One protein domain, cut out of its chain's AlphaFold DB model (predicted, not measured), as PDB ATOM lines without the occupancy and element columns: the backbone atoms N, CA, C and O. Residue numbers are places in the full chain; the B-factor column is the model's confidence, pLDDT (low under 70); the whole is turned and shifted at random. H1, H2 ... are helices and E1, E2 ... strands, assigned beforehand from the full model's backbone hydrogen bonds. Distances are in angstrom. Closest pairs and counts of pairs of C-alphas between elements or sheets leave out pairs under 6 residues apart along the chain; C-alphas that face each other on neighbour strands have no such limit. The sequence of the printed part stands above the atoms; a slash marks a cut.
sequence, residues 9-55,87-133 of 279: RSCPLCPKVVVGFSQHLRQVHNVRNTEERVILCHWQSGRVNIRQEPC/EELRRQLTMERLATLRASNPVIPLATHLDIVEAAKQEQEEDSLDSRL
ATOM      1  N   ARG A   9       2.724  -2.049 -43.286       89.44
ATOM      2  CA  ARG A   9       1.632  -1.136 -42.911       89.44
ATOM      3  C   ARG A   9       0.827  -1.696 -41.750       89.44
ATOM      4  O   ARG A   9       0.641  -2.909 -41.683       89.44
ATOM      5  N   SER A  10       0.348  -0.833 -40.859       90.94
ATOM      6  CA  SER A  10      -0.606  -1.232 -39.822       90.94
ATOM      7  C   SER A  10      -1.980  -1.468 -40.445       90.94
ATOM      8  O   SER A  10      -2.368  -0.795 -41.396       90.94
ATOM      9  N   CYS A  11      -2.721  -2.454 -39.952       91.62
ATOM     10  CA  CYS A  11      -4.108  -2.625 -40.352       91.62
ATOM     11  C   CYS A  11      -5.018  -1.750 -39.474       91.62
ATOM     12  O   CYS A  11      -4.862  -1.764 -38.258       91.62
ATOM     13  N   PRO A  12      -5.979  -1.003 -40.045       88.56
ATOM     14  CA  PRO A  12      -6.951  -0.258 -39.246       88.56
ATOM     15  C   PRO A  12      -8.071  -1.148 -38.680       88.56
ATOM     16  O   PRO A  12      -8.839  -0.701 -37.840       88.56
ATOM     17  N   LEU A  13      -8.175  -2.404 -39.133       90.12
ATOM     18  CA  LEU A  13      -9.221  -3.355 -38.731       90.12
ATOM     19  C   LEU A  13      -8.736  -4.388 -37.703       90.12
ATOM     20  O   LEU A  13      -9.542  -5.106 -37.117       90.12
ATOM     21  N   CYS A  14      -7.422  -4.537 -37.523       91.00
ATOM     22  CA  CYS A  14      -6.837  -5.452 -36.542       91.00
ATOM     23  C   CYS A  14      -5.452  -4.963 -36.100       91.00
ATOM     24  O   CYS A  14      -4.796  -4.238 -36.843       91.00
ATOM     25  N   PRO A  15      -4.928  -5.410 -34.947       88.75
ATOM     26  CA  PRO A  15      -3.655  -4.916 -34.407       88.75
ATOM     27  C   PRO A  15      -2.397  -5.385 -35.171       88.75
ATOM     28  O   PRO A  15      -1.284  -5.270 -34.663       88.75
ATOM     29  N   LYS A  16      -2.529  -5.948 -36.381       91.12
ATOM     30  CA  LYS A  16      -1.406  -6.526 -37.135       91.12
ATOM     31  C   LYS A  16      -0.711  -5.486 -38.017       91.12
ATOM     32  O   LYS A  16      -1.356  -4.675 -38.678       91.12
ATOM     33  N   VAL A  17       0.614  -5.593 -38.104       92.31
ATOM     34  CA  VAL A  17       1.434  -4.926 -39.124       92.31
ATOM     35  C   VAL A  17       1.751  -5.940 -40.217       92.31
ATOM     36  O   VAL A  17       2.227  -7.035 -39.930       92.31
ATOM     37  N   VAL A  18       1.454  -5.600 -41.470       92.06
ATOM     38  CA  VAL A  18       1.462  -6.557 -42.582       92.06
ATOM     39  C   VAL A  18       2.276  -6.064 -43.770       92.06
ATOM     40  O   VAL A  18       2.308  -4.875 -44.091       92.06
ATOM     41  N   VAL A  19       2.901  -7.014 -44.461       90.44
ATOM     42  CA  VAL A  19       3.477  -6.836 -45.796       90.44
ATOM     43  C   VAL A  19       2.432  -7.322 -46.801       90.44
ATOM     44  O   VAL A  19       1.880  -8.404 -46.638       90.44
ATOM     45  N   GLY A  20       2.115  -6.522 -47.822       90.19
ATOM     46  CA  GLY A  20       1.054  -6.878 -48.779       90.19
ATOM     47  C   GLY A  20      -0.359  -6.602 -48.250       90.19
ATOM     48  O   GLY A  20      -1.234  -7.465 -48.278       90.19
ATOM     49  N   PHE A  21      -0.601  -5.367 -47.802       93.12
ATOM     50  CA  PHE A  21      -1.859  -4.926 -47.185       93.12
ATOM     51  C   PHE A  21      -3.133  -5.318 -47.965       93.12
ATOM     52  O   PHE A  21      -4.087  -5.821 -47.380       93.12
ATOM     53  N   SER A  22      -3.137  -5.198 -49.298       93.00
ATOM     54  CA  SER A  22      -4.297  -5.597 -50.114       93.00
ATOM     55  C   SER A  22      -4.607  -7.099 -50.053       93.00
ATOM     56  O   SER A  22      -5.768  -7.483 -50.200       93.00
ATOM     57  N   GLN A  23      -3.601  -7.962 -49.897       93.75
ATOM     58  CA  GLN A  23      -3.820  -9.401 -49.747       93.75
ATOM     59  C   GLN A  23      -4.371  -9.712 -48.357       93.75
ATOM     60  O   GLN A  23      -5.344 -10.455 -48.246       93.75
ATOM     61  N   HIS A  24      -3.812  -9.072 -47.329       94.69
ATOM     62  CA  HIS A  24      -4.298  -9.173 -45.958       94.69
ATOM     63  C   HIS A  24      -5.787  -8.804 -45.839       94.69
ATOM     64  O   HIS A  24      -6.558  -9.586 -45.287       94.69
ATOM     65  N   LEU A  25      -6.217  -7.687 -46.438       94.81
ATOM     66  CA  LEU A  25      -7.629  -7.282 -46.439       94.81
ATOM     67  C   LEU A  25      -8.552  -8.338 -47.069       94.81
ATOM     68  O   LEU A  25      -9.641  -8.587 -46.561       94.81
ATOM     69  N   ARG A  26      -8.114  -8.999 -48.148       94.88
ATOM     70  CA  ARG A  26      -8.910 -10.045 -48.814       94.88
ATOM     71  C   ARG A  26      -9.005 -11.328 -47.999       94.88
ATOM     72  O   ARG A  26     -10.069 -11.925 -47.946       94.88
ATOM     73  N   GLN A  27      -7.895 -11.772 -47.418       94.44
ATOM     74  CA  GLN A  27      -7.816 -13.090 -46.786       94.44
ATOM     75  C   GLN A  27      -8.270 -13.078 -45.324       94.44
ATOM     76  O   GLN A  27      -8.868 -14.045 -44.872       94.44
ATOM     77  N   VAL A  28      -7.986 -11.997 -44.590       93.62
ATOM     78  CA  VAL A  28      -8.272 -11.904 -43.148       93.62
ATOM     79  C   VAL A  28      -9.586 -11.180 -42.881       93.62
ATOM     80  O   VAL A  28     -10.362 -11.620 -42.043       93.62
ATOM     81  N   HIS A  29      -9.850 -10.091 -43.607       94.06
ATOM     82  CA  HIS A  29     -11.034  -9.248 -43.404       94.06
ATOM     83  C   HIS A  29     -12.122  -9.457 -44.466       94.06
ATOM     84  O   HIS A  29     -13.137  -8.773 -44.439       94.06
ATOM     85  N   ASN A  30     -11.916 -10.386 -45.408       92.81
ATOM     86  CA  ASN A  30     -12.844 -10.703 -46.499       92.81
ATOM     87  C   ASN A  30     -13.338  -9.467 -47.284       92.81
ATOM     88  O   ASN A  30     -14.462  -9.442 -47.782       92.81
ATOM     89  N   VAL A  31     -12.484  -8.449 -47.445       93.75
ATOM     90  CA  VAL A  31     -12.787  -7.246 -48.238       93.75
ATOM     91  C   VAL A  31     -12.770  -7.611 -49.721       93.75
ATOM     92  O   VAL A  31     -11.729  -7.541 -50.391       93.75
ATOM     93  N   ARG A  32     -13.915  -8.072 -50.232       92.25
ATOM     94  CA  ARG A  32     -14.082  -8.506 -51.627       92.25
ATOM     95  C   ARG A  32     -14.292  -7.330 -52.569       92.25
ATOM     96  O   ARG A  32     -13.696  -7.340 -53.650       92.25
ATOM     97  N   ASN A  33     -15.031  -6.310 -52.131       94.00
ATOM     98  CA  ASN A  33     -15.246  -5.085 -52.890       94.00
ATOM     99  C   ASN A  33     -13.889  -4.442 -53.249       94.00
ATOM    100  O   ASN A  33     -12.987  -4.302 -52.418       94.00
ATOM    101  N   THR A  34     -13.694  -4.166 -54.540       93.75
ATOM    102  CA  THR A  34     -12.411  -3.677 -55.063       93.75
ATOM    103  C   THR A  34     -12.203  -2.201 -54.741       93.75
ATOM    104  O   THR A  34     -11.086  -1.826 -54.391       93.75
ATOM    105  N   GLU A  35     -13.265  -1.402 -54.781       93.94
ATOM    106  CA  GLU A  35     -13.250   0.032 -54.502       93.94
ATOM    107  C   GLU A  35     -12.994   0.295 -53.020       93.94
ATOM    108  O   GLU A  35     -12.065   1.028 -52.682       93.94
ATOM    109  N   GLU A  36     -13.702  -0.414 -52.135       95.12
ATOM    110  CA  GLU A  36     -13.455  -0.398 -50.687       95.12
ATOM    111  C   GLU A  36     -11.981  -0.700 -50.383       95.12
ATOM    112  O   GLU A  36     -11.294   0.014 -49.646       95.12
ATOM    113  N   ARG A  37     -11.441  -1.740 -51.025       94.75
ATOM    114  CA  ARG A  37     -10.047  -2.144 -50.843       94.75
ATOM    115  C   ARG A  37      -9.060  -1.093 -51.347       94.75
ATOM    116  O   ARG A  37      -8.014  -0.911 -50.723       94.75
ATOM    117  N   VAL A  38      -9.361  -0.414 -52.455       94.38
ATOM    118  CA  VAL A  38      -8.540   0.685 -52.985       94.38
ATOM    119  C   VAL A  38      -8.550   1.873 -52.026       94.38
ATOM    120  O   VAL A  38      -7.475   2.386 -51.710       94.38
ATOM    121  N   ILE A  39      -9.718   2.253 -51.502       94.62
ATOM    122  CA  ILE A  39      -9.867   3.332 -50.514       94.62
ATOM    123  C   ILE A  39      -8.987   3.055 -49.285       94.62
ATOM    124  O   ILE A  39      -8.125   3.868 -48.942       94.62
ATOM    125  N   LEU A  40      -9.096   1.859 -48.696       94.31
ATOM    126  CA  LEU A  40      -8.286   1.464 -47.537       94.31
ATOM    127  C   LEU A  40      -6.781   1.421 -47.857       94.31
ATOM    128  O   LEU A  40      -5.947   1.832 -47.046       94.31
ATOM    129  N   CYS A  41      -6.400   0.950 -49.050       92.56
ATOM    130  CA  CYS A  41      -5.000   0.941 -49.483       92.56
ATOM    131  C   CYS A  41      -4.427   2.355 -49.643       92.56
ATOM    132  O   CYS A  41      -3.256   2.576 -49.308       92.56
ATOM    133  N   HIS A  42      -5.224   3.294 -50.157       93.25
ATOM    134  CA  HIS A  42      -4.839   4.694 -50.286       93.25
ATOM    135  C   HIS A  42      -4.647   5.343 -48.923       93.25
ATOM    136  O   HIS A  42      -3.586   5.940 -48.710       93.25
ATOM    137  N   TRP A  43      -5.578   5.125 -47.993       92.69
ATOM    138  CA  TRP A  43      -5.478   5.606 -46.617       92.69
ATOM    139  C   TRP A  43      -4.172   5.168 -45.951       92.69
ATOM    140  O   TRP A  43      -3.349   6.007 -45.585       92.69
ATOM    141  N   GLN A  44      -3.882   3.867 -45.963       91.44
ATOM    142  CA  GLN A  44      -2.655   3.314 -45.379       91.44
ATOM    143  C   GLN A  44      -1.359   3.703 -46.113       91.44
ATOM    144  O   GLN A  44      -0.264   3.536 -45.583       91.44
ATOM    145  N   SER A  45      -1.438   4.190 -47.354       88.62
ATOM    146  CA  SER A  45      -0.265   4.726 -48.070       88.62
ATOM    147  C   SER A  45      -0.074   6.231 -47.912       88.62
ATOM    148  O   SER A  45       0.894   6.760 -48.456       88.62
ATOM    149  N   GLY A  46      -1.011   6.928 -47.265       86.38
ATOM    150  CA  GLY A  46      -1.055   8.390 -47.254       86.38
ATOM    151  C   GLY A  46      -1.370   9.014 -48.620       86.38
ATOM    152  O   GLY A  46      -1.174  10.211 -48.798       86.38
ATOM    153  N   ARG A  47      -1.862   8.230 -49.594       87.81
ATOM    154  CA  ARG A  47      -2.202   8.690 -50.959       87.81
ATOM    155  C   ARG A  47      -3.632   9.222 -51.079       87.81
ATOM    156  O   ARG A  47      -4.167   9.321 -52.180       87.81
ATOM    157  N   VAL A  48      -4.265   9.548 -49.957       89.44
ATOM    158  CA  VAL A  48      -5.556  10.240 -49.950       89.44
ATOM    159  C   VAL A  48      -5.321  11.669 -50.428       89.44
ATOM    160  O   VAL A  48      -4.444  12.368 -49.919       89.44
ATOM    161  N   ASN A  49      -6.062  12.078 -51.455       87.06
ATOM    162  CA  ASN A  49      -5.943  13.416 -52.016       87.06
ATOM    163  C   ASN A  49      -6.602  14.430 -51.072       87.06
ATOM    164  O   ASN A  49      -7.818  14.411 -50.950       87.06
ATOM    165  N   ILE A  50      -5.789  15.287 -50.451       87.25
ATOM    166  CA  ILE A  50      -6.204  16.363 -49.528       87.25
ATOM    167  C   ILE A  50      -6.020  17.763 -50.136       87.25
ATOM    168  O   ILE A  50      -6.020  18.762 -49.431       87.25
ATOM    169  N   ARG A  51      -5.742  17.861 -51.442       84.12
ATOM    170  CA  ARG A  51      -5.341  19.132 -52.075       84.12
ATOM    171  C   ARG A  51      -6.480  20.132 -52.236       84.12
ATOM    172  O   ARG A  51      -6.199  21.304 -52.459       84.12
ATOM    173  N   GLN A  52      -7.715  19.646 -52.239       82.69
ATOM    174  CA  GLN A  52      -8.917  20.460 -52.413       82.69
ATOM    175  C   GLN A  52      -9.556  20.823 -51.070       82.69
ATOM    176  O   GLN A  52     -10.410  21.702 -51.029       82.69
ATOM    177  N   GLU A  53      -9.087  20.211 -49.983       88.00
ATOM    178  CA  GLU A  53      -9.647  20.437 -48.661       88.00
ATOM    179  C   GLU A  53      -9.190  21.763 -48.052       88.00
ATOM    180  O   GLU A  53      -8.051  22.200 -48.290       88.00
ATOM    181  N   PRO A  54     -10.052  22.395 -47.238       89.69
ATOM    182  CA  PRO A  54      -9.656  23.521 -46.414       89.69
ATOM    183  C   PRO A  54      -8.586  23.123 -45.393       89.69
ATOM    184  O   PRO A  54      -8.360  21.955 -45.065       89.69
ATOM    185  N   CYS A  55      -7.924  24.140 -44.857       90.25
ATOM    186  CA  CYS A  55      -7.052  23.979 -43.713       90.25
ATOM    187  C   CYS A  55      -7.823  23.450 -42.484       90.25
ATOM    188  O   CYS A  55      -8.815  24.062 -42.100       90.25
ATOM    189  N   GLU A  87      -3.218  13.751 -40.699       91.69
ATOM    190  CA  GLU A  87      -3.632  12.347 -40.578       91.69
ATOM    191  C   GLU A  87      -5.136  12.244 -40.314       91.69
ATOM    192  O   GLU A  87      -5.801  11.430 -40.955       91.69
ATOM    193  N   GLU A  88      -5.665  13.118 -39.461       91.56
ATOM    194  CA  GLU A  88      -7.086  13.207 -39.142       91.56
ATOM    195  C   GLU A  88      -7.911  13.627 -40.357       91.56
ATOM    196  O   GLU A  88      -8.859  12.938 -40.718       91.56
ATOM    197  N   LEU A  89      -7.477  14.654 -41.090       91.69
ATOM    198  CA  LEU A  89      -8.133  15.050 -42.337       91.69
ATOM    199  C   LEU A  89      -8.176  13.895 -43.355       91.69
ATOM    200  O   LEU A  89      -9.193  13.637 -43.994       91.69
ATOM    201  N   ARG A  90      -7.075  13.139 -43.499       92.81
ATOM    202  CA  ARG A  90      -7.052  11.951 -44.374       92.81
ATOM    203  C   ARG A  90      -7.996  10.854 -43.878       92.81
ATOM    204  O   ARG A  90      -8.535  10.128 -44.714       92.81
ATOM    205  N   ARG A  91      -8.147  10.695 -42.560       92.88
ATOM    206  CA  ARG A  91      -9.075   9.740 -41.940       92.88
ATOM    207  C   ARG A  91     -10.518  10.121 -42.263       92.88
ATOM    208  O   ARG A  91     -11.201   9.304 -42.871       92.88
ATOM    209  N   GLN A  92     -10.909  11.365 -41.998       91.75
ATOM    210  CA  GLN A  92     -12.246  11.898 -42.278       91.75
ATOM    211  C   GLN A  92     -12.652  11.693 -43.744       91.75
ATOM    212  O   GLN A  92     -13.649  11.032 -44.019       91.75
ATOM    213  N   LEU A  93     -11.810  12.112 -44.697       93.00
ATOM    214  CA  LEU A  93     -12.075  11.893 -46.128       93.00
ATOM    215  C   LEU A  93     -12.174  10.416 -46.513       93.00
ATOM    216  O   LEU A  93     -12.845  10.051 -47.479       93.00
ATOM    217  N   THR A  94     -11.435   9.546 -45.825       93.94
ATOM    218  CA  THR A  94     -11.521   8.105 -46.074       93.94
ATOM    219  C   THR A  94     -12.877   7.580 -45.619       93.94
ATOM    220  O   THR A  94     -13.492   6.818 -46.363       93.94
ATOM    221  N   MET A  95     -13.358   8.011 -44.450       94.56
ATOM    222  CA  MET A  95     -14.673   7.627 -43.938       94.56
ATOM    223  C   MET A  95     -15.800   8.154 -44.818       94.56
ATOM    224  O   MET A  95     -16.656   7.372 -45.213       94.56
ATOM    225  N   GLU A  96     -15.744   9.416 -45.241       92.75
ATOM    226  CA  GLU A  96     -16.728  10.000 -46.159       92.75
ATOM    227  C   GLU A  96     -16.816   9.222 -47.483       92.75
ATOM    228  O   GLU A  96     -17.902   8.920 -47.985       92.75
ATOM    229  N   ARG A  97     -15.670   8.817 -48.044       93.88
ATOM    230  CA  ARG A  97     -15.636   7.991 -49.260       93.88
ATOM    231  C   ARG A  97     -16.215   6.599 -49.038       93.88
ATOM    232  O   ARG A  97     -16.879   6.085 -49.934       93.88
ATOM    233  N   LEU A  98     -15.962   5.980 -47.884       94.19
ATOM    234  CA  LEU A  98     -16.559   4.687 -47.531       94.19
ATOM    235  C   LEU A  98     -18.076   4.809 -47.338       94.19
ATOM    236  O   LEU A  98     -18.808   3.962 -47.847       94.19
ATOM    237  N   ALA A  99     -18.539   5.882 -46.696       92.31
ATOM    238  CA  ALA A  99     -19.953   6.182 -46.510       92.31
ATOM    239  C   ALA A  99     -20.657   6.405 -47.851       92.31
ATOM    240  O   ALA A  99     -21.671   5.768 -48.130       92.31
ATOM    241  N   THR A 100     -20.065   7.220 -48.728       93.56
ATOM    242  CA  THR A 100     -20.561   7.459 -50.093       93.56
ATOM    243  C   THR A 100     -20.633   6.157 -50.885       93.56
ATOM    244  O   THR A 100     -21.644   5.860 -51.523       93.56
ATOM    245  N   LEU A 101     -19.576   5.339 -50.813       93.00
ATOM    246  CA  LEU A 101     -19.559   4.044 -51.476       93.00
ATOM    247  C   LEU A 101     -20.658   3.134 -50.924       93.00
ATOM    248  O   LEU A 101     -21.333   2.479 -51.709       93.00
ATOM    249  N   ARG A 102     -20.900   3.109 -49.609       93.06
ATOM    250  CA  ARG A 102     -22.008   2.328 -49.043       93.06
ATOM    251  C   ARG A 102     -23.368   2.851 -49.499       93.06
ATOM    252  O   ARG A 102     -24.203   2.045 -49.895       93.06
ATOM    253  N   ALA A 103     -23.568   4.167 -49.493       92.38
ATOM    254  CA  ALA A 103     -24.808   4.809 -49.927       92.38
ATOM    255  C   ALA A 103     -25.136   4.517 -51.400       92.38
ATOM    256  O   ALA A 103     -26.305   4.416 -51.765       92.38
ATOM    257  N   SER A 104     -24.115   4.302 -52.237       92.00
ATOM    258  CA  SER A 104     -24.293   3.895 -53.637       92.00
ATOM    259  C   SER A 104     -24.839   2.468 -53.827       92.00
ATOM    260  O   SER A 104     -25.124   2.084 -54.958       92.00
ATOM    261  N   ASN A 105     -25.012   1.691 -52.745       87.81
ATOM    262  CA  ASN A 105     -25.493   0.304 -52.752       87.81
ATOM    263  C   ASN A 105     -24.740  -0.588 -53.761       87.81
ATOM    264  O   ASN A 105     -25.324  -1.084 -54.729       87.81
ATOM    265  N   PRO A 106     -23.430  -0.809 -53.557       90.12
ATOM    266  CA  PRO A 106     -22.606  -1.530 -54.511       90.12
ATOM    267  C   PRO A 106     -23.018  -3.002 -54.588       90.12
ATOM    268  O   PRO A 106     -23.359  -3.625 -53.584       90.12
ATOM    269  N   VAL A 107     -22.892  -3.584 -55.786       87.69
ATOM    270  CA  VAL A 107     -23.251  -4.990 -56.074       87.69
ATOM    271  C   VAL A 107     -22.580  -5.970 -55.106       87.69
ATOM    272  O   VAL A 107     -23.172  -6.973 -54.716       87.69
ATOM    273  N   ILE A 108     -21.337  -5.682 -54.715       90.00
ATOM    274  CA  ILE A 108     -20.651  -6.396 -53.639       90.00
ATOM    275  C   ILE A 108     -20.709  -5.510 -52.391       90.00
ATOM    276  O   ILE A 108     -20.046  -4.463 -52.387       90.00
ATOM    277  N   PRO A 109     -21.431  -5.929 -51.335       88.06
ATOM    278  CA  PRO A 109     -21.509  -5.180 -50.089       88.06
ATOM    279  C   PRO A 109     -20.129  -4.926 -49.485       88.06
ATOM    280  O   PRO A 109     -19.206  -5.735 -49.642       88.06
ATOM    281  N   LEU A 110     -20.001  -3.803 -48.783       91.06
ATOM    282  CA  LEU A 110     -18.785  -3.483 -48.041       91.06
ATOM    283  C   LEU A 110     -18.620  -4.475 -46.891       91.06
ATOM    284  O   LEU A 110     -19.585  -4.793 -46.198       91.06
ATOM    285  N   ALA A 111     -17.395  -4.958 -46.697       88.88
ATOM    286  CA  ALA A 111     -17.080  -5.862 -45.591       88.88
ATOM    287  C   ALA A 111     -16.792  -5.098 -44.289       88.88
ATOM    288  O   ALA A 111     -16.917  -5.652 -43.199       88.88
ATOM    289  N   THR A 112     -16.363  -3.840 -44.398       87.62
ATOM    290  CA  THR A 112     -16.027  -2.990 -43.258       87.62
ATOM    291  C   THR A 112     -17.162  -2.030 -42.925       87.62
ATOM    292  O   THR A 112     -17.908  -1.579 -43.794       87.62
ATOM    293  N   HIS A 113     -17.268  -1.702 -41.638       87.25
ATOM    294  CA  HIS A 113     -18.237  -0.754 -41.080       87.25
ATOM    295  C   HIS A 113     -17.531   0.436 -40.405       87.25
ATOM    296  O   HIS A 113     -18.064   1.021 -39.469       87.25
ATOM    297  N   LEU A 114     -16.302   0.752 -40.837       83.62
ATOM    298  CA  LEU A 114     -15.435   1.738 -40.178       83.62
ATOM    299  C   LEU A 114     -16.088   3.118 -40.059       83.62
ATOM    300  O   LEU A 114     -16.057   3.718 -38.995       83.62
ATOM    301  N   ASP A 115     -16.715   3.583 -41.129       84.69
ATOM    302  CA  ASP A 115     -17.372   4.884 -41.191       84.69
ATOM    303  C   ASP A 115     -18.666   4.944 -40.362       84.69
ATOM    304  O   ASP A 115     -18.967   5.989 -39.803       84.69
ATOM    305  N   ILE A 116     -19.376   3.822 -40.185       82.12
ATOM    306  CA  ILE A 116     -20.549   3.749 -39.291       82.12
ATOM    307  C   ILE A 116     -20.108   3.859 -37.828       82.12
ATOM    308  O   ILE A 116     -20.705   4.593 -37.047       82.12
ATOM    309  N   VAL A 117     -19.053   3.131 -37.451       78.75
ATOM    310  CA  VAL A 117     -18.501   3.178 -36.088       78.75
ATOM    311  C   VAL A 117     -17.958   4.572 -35.773       78.75
ATOM    312  O   VAL A 117     -18.094   5.047 -34.649       78.75
ATOM    313  N   GLU A 118     -17.339   5.225 -36.755       79.44
ATOM    314  CA  GLU A 118     -16.781   6.563 -36.583       79.44
ATOM    315  C   GLU A 118     -17.868   7.638 -36.474       79.44
ATOM    316  O   GLU A 118     -17.773   8.476 -35.578       79.44
ATOM    317  N   ALA A 119     -18.929   7.558 -37.285       74.81
ATOM    318  CA  ALA A 119     -20.097   8.431 -37.169       74.81
ATOM    319  C   ALA A 119     -20.782   8.286 -35.800       74.81
ATOM    320  O   ALA A 119     -20.985   9.275 -35.106       74.81
ATOM    321  N   ALA A 120     -21.012   7.052 -35.338       75.00
ATOM    322  CA  ALA A 120     -21.601   6.805 -34.019       75.00
ATOM    323  C   ALA A 120     -20.739   7.350 -32.862       75.00
ATOM    324  O   ALA A 120     -21.261   7.728 -31.816       75.00
ATOM    325  N   LYS A 121     -19.408   7.393 -33.028       74.06
ATOM    326  CA  LYS A 121     -18.503   7.991 -32.037       74.06
ATOM    327  C   LYS A 121     -18.607   9.517 -32.022       74.06
ATOM    328  O   LYS A 121     -18.553  10.099 -30.945       74.06
ATOM    329  N   GLN A 122     -18.738  10.145 -33.191       70.12
ATOM    330  CA  GLN A 122     -18.923  11.594 -33.301       70.12
ATOM    331  C   GLN A 122     -20.263  12.025 -32.705       70.12
ATOM    332  O   GLN A 122     -20.280  12.934 -31.888       70.12
ATOM    333  N   GLU A 123     -21.344  11.305 -33.009       71.31
ATOM    334  CA  GLU A 123     -22.672  11.574 -32.441       71.31
ATOM    335  C   GLU A 123     -22.661  11.502 -30.906       71.31
ATOM    336  O   GLU A 123     -23.204  12.381 -30.254       71.31
ATOM    337  N   GLN A 124     -21.974  10.523 -30.305       66.19
ATOM    338  CA  GLN A 124     -21.836  10.432 -28.841       66.19
ATOM    339  C   GLN A 124     -20.992  11.562 -28.230       66.19
ATOM    340  O   GLN A 124     -21.255  11.989 -27.106       66.19
ATOM    341  N   GLU A 125     -19.955  12.024 -28.932       63.62
ATOM    342  CA  GLU A 125     -19.132  13.158 -28.494       63.62
ATOM    343  C   GLU A 125     -19.898  14.485 -28.593       63.62
ATOM    344  O   GLU A 125     -19.749  15.338 -27.719       63.62
ATOM    345  N   GLU A 126     -20.744  14.640 -29.613       59.38
ATOM    346  CA  GLU A 126     -21.583  15.822 -29.815       59.38
ATOM    347  C   GLU A 126     -22.787  15.851 -28.862       59.38
ATOM    348  O   GLU A 126     -23.015  16.885 -28.241       59.38
ATOM    349  N   ASP A 127     -23.478  14.728 -28.623       56.78
ATOM    350  CA  ASP A 127     -24.559  14.635 -27.619       56.78
ATOM    351  C   ASP A 127     -24.034  14.926 -26.202       56.78
ATOM    352  O   ASP A 127     -24.710  15.545 -25.377       56.78
ATOM    353  N   SER A 128     -22.789  14.526 -25.919       59.38
ATOM    354  CA  SER A 128     -22.109  14.840 -24.659       59.38
ATOM    355  C   SER A 128     -21.723  16.320 -24.528       59.38
ATOM    356  O   SER A 128     -21.486  16.770 -23.406       59.38
ATOM    357  N   LEU A 129     -21.606  17.063 -25.631       54.50
ATOM    358  CA  LEU A 129     -21.326  18.503 -25.633       54.50
ATOM    359  C   LEU A 129     -22.622  19.322 -25.631       54.50
ATOM    360  O   LEU A 129     -22.690  20.319 -24.921       54.50
ATOM    361  N   ASP A 130     -23.659  18.878 -26.342       50.09
ATOM    362  CA  ASP A 130     -24.983  19.512 -26.374       50.09
ATOM    363  C   ASP A 130     -25.720  19.358 -25.033       50.09
ATOM    364  O   ASP A 130     -26.283  20.323 -24.518       50.09
ATOM    365  N   SER A 131     -25.601  18.195 -24.381       54.12
ATOM    366  CA  SER A 131     -26.082  18.010 -23.000       54.12
ATOM    367  C   SER A 131     -25.372  18.938 -22.009       54.12
ATOM    368  O   SER A 131     -25.946  19.317 -21.000       54.12
ATOM    369  N   ARG A 132     -24.135  19.347 -22.311       52.81
ATOM    370  CA  ARG A 132     -23.321  20.216 -21.453       52.81
ATOM    371  C   ARG A 132     -23.565  21.710 -21.696       52.81
ATOM    372  O   ARG A 132     -23.230  22.512 -20.836       52.81
ATOM    373  N   LEU A 133     -24.133  22.078 -22.847       49.19
ATOM    374  CA  LEU A 133     -24.503  23.458 -23.189       49.19
ATOM    375  C   LEU A 133     -25.976  23.765 -22.880       49.19
ATOM    376  O   LEU A 133     -26.313  24.913 -22.616       49.19
TER     377      LEU A 133
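Overview. This is residues 9 to 55 and 87 to 133 of the 279 residues of an uncharacterized protein of Coregonus sp. 'balchen' (UniProt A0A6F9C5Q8). Three helices, H1, H2 and H3, pack in a row as a small body, and the long helix H4 starts against H3 and sticks out of the body as an arm with residues 120 to 133. At the H1 end of the row, the short strand E1 and the first printed residues fold into a small loop, where residues 9 to 10 pair antiparallel with residues 17 to 18 of E1. The printed part has 94 residues with four named helices and one named strand, in the order E1, H1, H2, H3, H4, and its class is mostly helix. It is only just compact, close to loose, with a radius of gyration of the C-alphas of 14.7 A, and elongated, spanning 47 by 28 by 28 A.

Arrangement. H4, residues 114 to 133, and H3, residues 87 to 103, touch, H4 with residues 114 to 118 alone and H3 with residues 95 to 99 alone. Their closest C-alphas, of Met 95 and Asp 115, are 4.7 A apart. They run opposite ways at a steep tilt of 68 degrees, only just short of about perpendicular. H3 touches H2, residues 34 to 45, opposite ways at a shallow tilt of 3 degrees; the closest C-alphas, of Trp 43 and Thr 94, are 6.6 A apart. H2, with residues 37 to 41 alone, touches H1, residues 21 to 27. These two form a helical hairpin, opposite ways at a steep tilt of 39 degrees, and their closest C-alphas, of Ser 22 and Cys 41, are 6.6 A apart. The helix packing is mostly crossed, but only just: 1 of the 3 pairs that touch is at a shallow tilt. E1, residues 17 to 19, pairs with no named strand; its closest C-alpha to H1 is that of Val 18, 7.2 A from that of His 24. Among the pairs that are apart are H1 and H3, and H2 and H4. In H1, H2 and H3 every O i to N i+4 pair is within hydrogen-bond range; in H4, 15 of 16 are.

Along the chain. H4 is 29.0 A long from first to last C-alpha, from C-alpha 114 at (-15.435, 1.738, -40.178) to C-alpha 133 at (-24.503, 23.458, -23.189). H3 measures 24.3 A, H2 16.3 A, H1 10.1 A and E1 7.2 A. E1 begins at C-alpha 17, at (1.434, -4.926, -39.124).

Size, cuts and confidence. The two C-alphas farthest apart, of Gly 20 and Leu 133, are 47.2 A apart. Without residues 120 to 133, which stand free, the body spans 37 by 29 by 20 A. Residues 56 to 86 are cut out, on the link from H2 to H3; C-alphas 55 and 87 are 12.5 A apart across the cut. Of the links that are printed whole, E1 to H1 is tight, H1 to H2 and H3 to H4 are short. The mean pLDDT of the printed part is 86.2, and residues 124 to 133 are under 70.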